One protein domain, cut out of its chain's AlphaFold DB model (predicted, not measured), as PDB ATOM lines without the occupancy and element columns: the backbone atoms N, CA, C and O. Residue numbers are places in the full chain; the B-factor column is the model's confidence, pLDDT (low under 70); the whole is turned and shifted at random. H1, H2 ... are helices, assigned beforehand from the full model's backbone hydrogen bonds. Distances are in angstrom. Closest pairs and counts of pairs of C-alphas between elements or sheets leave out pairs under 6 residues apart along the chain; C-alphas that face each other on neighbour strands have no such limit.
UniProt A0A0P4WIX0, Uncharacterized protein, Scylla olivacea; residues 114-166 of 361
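AT A GLANCE: This is residues 114 to 166 of the 361 residues of an uncharacterized protein of Scylla olivacea (UniProt A0A0P4WIX0). This domain has little regular structure: a short helix, H2, touches a single-turn helix, H1, and the rest is two long winding stretches with no named element, residues 118 to 138 and residues 147 to 166. Residues 118 to 138 loop from H1 to H2, and residues 147 to 166 run from H2 through the middle near Leu 151 to a hooked end far from His 137. The printed part has 53 residues, 12 of them in the named helices, H1 then H2, with no named strand; the class is all helix. It is compact, with a radius of gyration of the C-alphas of 10.7 A, and spans 29 by 21 by 17 A.

IN THESE COORDINATES: H2, residues 139 to 146, is 10.9 A long, from C-alpha 139 at (390.602, 330.751, 398.782). H1, residues 114 to 117, begins with C-alpha 114 at (381.715, 321.167, 396.583).

HOW THE PARTS SIT: H2 and H1 touch; their closest C-alphas, of Trp 143 and Asp 116, are 7.1 A apart. Every O i to N i+4 pair in H2 is within hydrogen-bond range; H1 is too short for such a pair, and its one O i to N i+3 pair is not within range.

THE WHOLE: The C-alphas farthest apart, of His 137 and Gly 162, are 31.3 A apart. The link from H1 to H2 is long, 21 residues. The printed part has no cut. Residues 133 to 137 have pLDDT under 70.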
ATOM      1  N   TRP A 114     381.033 322.385 396.124       96.88
ATOM      2  CA  TRP A 114     381.715 321.167 396.583       96.88
ATOM      3  C   TRP A 114     382.935 321.495 397.456       96.88
ATOM      4  O   TRP A 114     383.215 320.774 398.410       96.88
ATOM      5  N   GLN A 115     383.653 322.580 397.154       96.38
ATOM      6  CA  GLN A 115     384.837 322.988 397.918       96.38
ATOM      7  C   GLN A 115     384.516 323.279 399.391       96.38
ATOM      8  O   GLN A 115     385.338 323.004 400.261       96.38
ATOM      9  N   ASP A 116     383.312 323.775 399.674       95.31
ATOM     10  CA  ASP A 116     382.953 324.254 401.013       95.31
ATOM     11  C   ASP A 116     382.004 323.277 401.717       95.31
ATOM     12  O   ASP A 116     382.137 323.000 402.907       95.31
ATOM     13  N   CYS A 117     381.037 322.736 400.971       97.56
ATOM     14  CA  CYS A 117     379.981 321.883 401.503       97.56
ATOM     15  C   CYS A 117     380.396 320.414 401.593       97.56
ATOM     16  O   CYS A 117     379.785 319.669 402.351       97.56
ATOM     17  N   VAL A 118     381.369 319.946 400.803       97.81
ATOM     18  CA  VAL A 118     381.700 318.516 400.725       97.81
ATOM     19  C   VAL A 118     383.083 318.252 401.296       97.81
ATOM     20  O   VAL A 118     384.071 318.854 400.888       97.81
ATOM     21  N   VAL A 119     383.151 317.297 402.224       97.81
ATOM     22  CA  VAL A 119     384.390 316.885 402.882       97.81
ATOM     23  C   VAL A 119     384.855 315.552 402.304       97.81
ATOM     24  O   VAL A 119     384.114 314.565 402.332       97.81
ATOM     25  N   THR A 120     386.087 315.512 401.791       97.88
ATOM     26  CA  THR A 120     386.725 314.288 401.274       97.88
ATOM     27  C   THR A 120     388.197 314.209 401.685       97.88
ATOM     28  O   THR A 120     388.837 315.255 401.801       97.88
ATOM     29  N   PRO A 121     388.788 313.006 401.810       97.38
ATOM     30  CA  PRO A 121     390.199 312.855 402.174       97.38
ATOM     31  C   PRO A 121     391.169 313.493 401.175       97.38
ATOM     32  O   PRO A 121     392.226 313.978 401.563       97.38
ATOM     33  N   LYS A 122     390.819 313.521 399.882       96.38
ATOM     34  CA  LYS A 122     391.683 314.092 398.838       96.38
ATOM     35  C   LYS A 122     391.701 315.624 398.866       96.38
ATOM     36  O   LYS A 122     392.735 316.223 398.596       96.38
ATOM     37  N   GLN A 123     390.551 316.243 399.125       95.88
ATOM     38  CA  GLN A 123     390.392 317.697 399.084       95.88
ATOM     39  C   GLN A 123     390.729 318.345 400.425       95.88
ATOM     40  O   GLN A 123     391.461 319.327 400.459       95.88
ATOM     41  N   ASN A 124     390.198 317.806 401.522       96.62
ATOM     42  CA  ASN A 124     390.191 318.452 402.829       96.62
ATOM     43  C   ASN A 124     391.481 318.166 403.596       96.62
ATOM     44  O   ASN A 124     391.473 317.490 404.619       96.62
ATOM     45  N   THR A 125     392.604 318.669 403.094       94.81
ATOM     46  CA  THR A 125     393.916 318.537 403.739       94.81
ATOM     47  C   THR A 125     394.427 319.897 404.203       94.81
ATOM     48  O   THR A 125     394.062 320.933 403.641       94.81
ATOM     49  N   ARG A 126     395.323 319.910 405.197       92.19
ATOM     50  CA  ARG A 126     395.989 321.150 405.645       92.19
ATOM     51  C   ARG A 126     396.764 321.819 404.507       92.19
ATOM     52  O   ARG A 126     396.719 323.034 404.371       92.19
ATOM     53  N   GLN A 127     397.406 321.022 403.646       90.88
ATOM     54  CA  GLN A 127     398.136 321.509 402.468       90.88
ATOM     55  C   GLN A 127     397.223 322.218 401.456       90.88
ATOM     56  O   GLN A 127     397.645 323.167 400.805       90.88
ATOM     57  N   ALA A 128     395.970 321.775 401.326       90.81
ATOM     58  CA  ALA A 128     394.981 322.397 400.452       90.81
ATOM     59  C   ALA A 128     394.268 323.608 401.093       90.81
ATOM     60  O   ALA A 128     393.315 324.123 400.511       90.81
ATOM     61  N   GLY A 129     394.708 324.058 402.275       91.00
ATOM     62  CA  GLY A 129     394.158 325.231 402.956       91.00
ATOM     63  C   GLY A 129     392.887 324.966 403.768       91.00
ATOM     64  O   GLY A 129     392.107 325.888 403.980       91.00
ATOM     65  N   TYR A 130     392.642 323.722 404.194       93.69
ATOM     66  CA  TYR A 130     391.547 323.388 405.115       93.69
ATOM     67  C   TYR A 130     392.033 323.369 406.573       93.69
ATOM     68  O   TYR A 130     393.205 323.104 406.852       93.69
ATOM     69  N   GLY A 131     391.114 323.590 407.516       91.31
ATOM     70  CA  GLY A 131     391.393 323.709 408.947       91.31
ATOM     71  C   GLY A 131     391.524 325.156 409.422       91.31
ATOM     72  O   GLY A 131     391.101 326.096 408.758       91.31
ATOM     73  N   SER A 132     392.096 325.331 410.611       79.19
ATOM     74  CA  SER A 132     392.152 326.604 411.343       79.19
ATOM     75  C   SER A 132     393.370 327.483 411.024       79.19
ATOM     76  O   SER A 132     393.640 328.434 411.761       79.19
ATOM     77  N   SER A 133     394.130 327.182 409.965       67.69
ATOM     78  CA  SER A 133     395.341 327.947 409.643       67.69
ATOM     79  C   SER A 133     394.992 329.396 409.288       67.69
ATOM     80  O   SER A 133     394.225 329.656 408.364       67.69
ATOM     81  N   ARG A 134     395.552 330.357 410.033       54.44
ATOM     82  CA  ARG A 134     395.384 331.800 409.780       54.44
ATOM     83  C   ARG A 134     396.459 332.377 408.853       54.44
ATOM     84  O   ARG A 134     396.341 333.534 408.455       54.44
ATOM     85  N   ASP A 135     397.447 331.569 408.468       56.03
ATOM     86  CA  ASP A 135     398.510 331.963 407.544       56.03
ATOM     87  C   ASP A 135     397.978 331.845 406.111       56.03
ATOM     88  O   ASP A 135     397.825 330.765 405.534       56.03
ATOM     89  N   GLY A 136     397.517 332.986 405.603       56.59
ATOM     90  CA  GLY A 136     396.578 333.058 404.495       56.59
ATOM     91  C   GLY A 136     397.213 333.340 403.144       56.59
ATOM     92  O   GLY A 136     397.790 334.398 402.961       56.59
ATOM     93  N   HIS A 137     396.940 332.457 402.178       66.38
ATOM     94  CA  HIS A 137     396.754 332.787 400.752       66.38
ATOM     95  C   HIS A 137     395.710 331.877 400.056       66.38
ATOM     96  O   HIS A 137     395.491 331.990 398.853       66.38
ATOM     97  N   HIS A 138     395.043 330.975 400.789       83.50
ATOM     98  CA  HIS A 138     394.103 330.003 400.224       83.50
ATOM     99  C   HIS A 138     392.671 330.553 400.145       83.50
ATOM    100  O   HIS A 138     392.149 331.088 401.127       83.50
ATOM    101  N   LEU A 139     392.004 330.359 398.999       88.38
ATOM    102  CA  LEU A 139     390.602 330.751 398.782       88.38
ATOM    103  C   LEU A 139     389.647 330.104 399.798       88.38
ATOM    104  O   LEU A 139     388.649 330.709 400.180       88.38
ATOM    105  N   GLN A 140     389.972 328.901 400.274       89.69
ATOM    106  CA  GLN A 140     389.203 328.146 401.265       89.69
ATOM    107  C   GLN A 140     388.975 328.957 402.545       89.69
ATOM    108  O   GLN A 140     387.870 328.953 403.080       89.69
ATOM    109  N   HIS A 141     389.974 329.718 403.003       88.69
ATOM    110  CA  HIS A 141     389.842 330.550 404.200       88.69
ATOM    111  C   HIS A 141     388.906 331.750 403.991       88.69
ATOM    112  O   HIS A 141     388.240 332.180 404.932       88.69
ATOM    113  N   LEU A 142     388.837 332.297 402.771       90.25
ATOM    114  CA  LEU A 142     387.905 333.382 402.446       90.25
ATOM    115  C   LEU A 142     386.460 332.877 402.467       90.25
ATOM    116  O   LEU A 142     385.601 333.515 403.069       90.25
ATOM    117  N   TRP A 143     386.217 331.704 401.880       93.00
ATOM    118  CA  TRP A 143     384.906 331.054 401.920       93.00
ATOM    119  C   TRP A 143     384.513 330.643 403.340       93.00
ATOM    120  O   TRP A 143     383.407 330.944 403.770       93.00
ATOM    121  N   ALA A 144     385.432 330.048 404.105       92.44
ATOM    122  CA  ALA A 144     385.209 329.702 405.509       92.44
ATOM    123  C   ALA A 144     384.770 330.921 406.340       92.44
ATOM    124  O   ALA A 144     383.806 330.836 407.095       92.44
ATOM    125  N   ARG A 145     385.423 332.075 406.134       91.88
ATOM    126  CA  ARG A 145     385.055 333.344 406.779       91.88
ATOM    127  C   ARG A 145     383.673 333.835 406.355       91.88
ATOM    128  O   ARG A 145     382.936 334.321 407.200       91.88
ATOM    129  N   MET A 146     383.331 333.737 405.069       92.12
ATOM    130  CA  MET A 146     382.009 334.136 404.572       92.12
ATOM    131  C   MET A 146     380.886 333.304 405.200       92.12
ATOM    132  O   MET A 146     379.819 333.836 405.485       92.12
ATOM    133  N   TRP A 147     381.137 332.015 405.419       93.56
ATOM    134  CA  TRP A 147     380.183 331.092 406.031       93.56
ATOM    135  C   TRP A 147     380.210 331.095 407.563       93.56
ATOM    136  O   TRP A 147     379.425 330.371 408.161       93.56
ATOM    137  N   ASP A 148     381.106 331.872 408.178       92.31
ATOM    138  CA  ASP A 148     381.376 331.877 409.621       92.31
ATOM    139  C   ASP A 148     381.622 330.472 410.205       92.31
ATOM    140  O   ASP A 148     381.097 330.077 411.244       92.31
ATOM    141  N   VAL A 149     382.434 329.672 409.506       91.44
ATOM    142  CA  VAL A 149     382.813 328.322 409.942       91.44
ATOM    143  C   VAL A 149     384.313 328.082 409.825       91.44
ATOM    144  O   VAL A 149     385.050 328.809 409.162       91.44
ATOM    145  N   THR A 150     384.772 326.972 410.402       90.94
ATOM    146  CA  THR A 150     386.049 326.356 410.023       90.94
ATOM    147  C   THR A 150     385.780 325.189 409.080       90.94
ATOM    148  O   THR A 150     385.093 324.238 409.450       90.94
ATOM    149  N   LEU A 151     386.332 325.232 407.862       94.62
ATOM    150  CA  LEU A 151     386.239 324.091 406.950       94.62
ATOM    151  C   LEU A 151     387.115 322.943 407.480       94.62
ATOM    152  O   LEU A 151     388.304 323.159 407.731       94.62
ATOM    153  N   PRO A 152     386.570 321.729 407.662       95.19
ATOM    154  CA  PRO A 152     387.272 320.658 408.357       95.19
ATOM    155  C   PRO A 152     388.409 320.076 407.515       95.19
ATOM    156  O   PRO A 152     388.334 320.027 406.283       95.19
ATOM    157  N   VAL A 153     389.426 319.571 408.214       95.69
ATOM    158  CA  VAL A 153     390.448 318.669 407.670       95.69
ATOM    159  C   VAL A 153     389.948 317.235 407.823       95.69
ATOM    160  O   VAL A 153     389.336 316.887 408.830       95.69
ATOM    161  N   TRP A 154     390.205 316.393 406.829       96.62
ATOM    162  CA  TRP A 154     389.987 314.960 406.928       96.62
ATOM    163  C   TRP A 154     391.201 314.289 407.583       96.62
ATOM    164  O   TRP A 154     392.261 314.178 406.969       96.62
ATOM    165  N   GLU A 155     391.031 313.797 408.809       94.00
ATOM    166  CA  GLU A 155     392.031 313.011 409.545       94.00
ATOM    167  C   GLU A 155     391.433 311.646 409.923       94.00
ATOM    168  O   GLU A 155     390.246 311.556 410.238       94.00
ATOM    169  N   GLY A 156     392.226 310.568 409.849       93.12
ATOM    170  CA  GLY A 156     391.749 309.205 410.118       93.12
ATOM    171  C   GLY A 156     390.530 308.821 409.263       93.12
ATOM    172  O   GLY A 156     390.599 308.797 408.031       93.12
ATOM    173  N   GLU A 157     389.403 308.545 409.921       92.06
ATOM    174  CA  GLU A 157     388.129 308.175 409.280       92.06
ATOM    175  C   GLU A 157     387.299 309.376 408.780       92.06
ATOM    176  O   GLU A 157     386.243 309.188 408.169       92.06
ATOM    177  N   GLY A 158     387.795 310.603 408.978       93.38
ATOM    178  CA  GLY A 158     387.110 311.847 408.636       93.38
ATOM    179  C   GLY A 158     386.132 312.319 409.717       93.38
ATOM    180  O   GLY A 158     386.053 311.718 410.790       93.38
ATOM    181  N   PRO A 159     385.375 313.402 409.456       94.06
ATOM    182  CA  PRO A 159     384.382 313.901 410.402       94.06
ATOM    183  C   PRO A 159     383.319 312.851 410.743       94.06
ATOM    184  O   PRO A 159     382.817 312.144 409.858       94.06
ATOM    185  N   THR A 160     382.963 312.780 412.028       95.38
ATOM    186  CA  THR A 160     381.951 311.859 412.556       95.38
ATOM    187  C   THR A 160     380.607 312.094 411.875       95.38
ATOM    188  O   THR A 160     380.127 313.221 411.802       95.38
ATOM    189  N   VAL A 161     379.995 311.017 411.372       95.38
ATOM    190  CA  VAL A 161     378.652 311.082 410.783       95.38
ATOM    191  C   VAL A 161     377.639 311.385 411.880       95.38
ATOM    192  O   VAL A 161     377.608 310.698 412.897       95.38
ATOM    193  N   GLY A 162     376.791 312.377 411.643       93.81
ATOM    194  CA  GLY A 162     375.790 312.844 412.593       93.81
ATOM    195  C   GLY A 162     375.024 314.027 412.019       93.81
ATOM    196  O   GLY A 162     374.911 314.154 410.797       93.81
ATOM    197  N   ASP A 163     374.528 314.896 412.892       92.06
ATOM    198  CA  ASP A 163     373.753 316.070 412.482       92.06
ATOM    199  C   ASP A 163     374.611 317.124 411.769       92.06
ATOM    200  O   ASP A 163     374.143 317.745 410.820       92.06
ATOM    201  N   ASP A 164     375.892 317.249 412.128       95.81
ATOM    202  CA  ASP A 164     376.816 318.198 411.488       95.81
ATOM    203  C   ASP A 164     377.347 317.704 410.131       95.81
ATOM    204  O   ASP A 164     377.678 318.499 409.244       95.81
ATOM    205  N   PHE A 165     377.429 316.380 409.948       97.69
ATOM    206  CA  PHE A 165     378.010 315.756 408.760       97.69
ATOM    207  C   PHE A 165     377.186 314.569 408.265       97.69
ATOM    208  O   PHE A 165     377.212 313.478 408.841       97.69
ATOM    209  N   LEU A 166     376.531 314.733 407.113       97.50
ATOM    210  CA  LEU A 166     375.772 313.647 406.495       97.50
ATOM    211  C   LEU A 166     376.674 312.725 405.677       97.50
ATOM    212  O   LEU A 166     377.480 313.169 404.856       97.50
TER     213      LEU A 166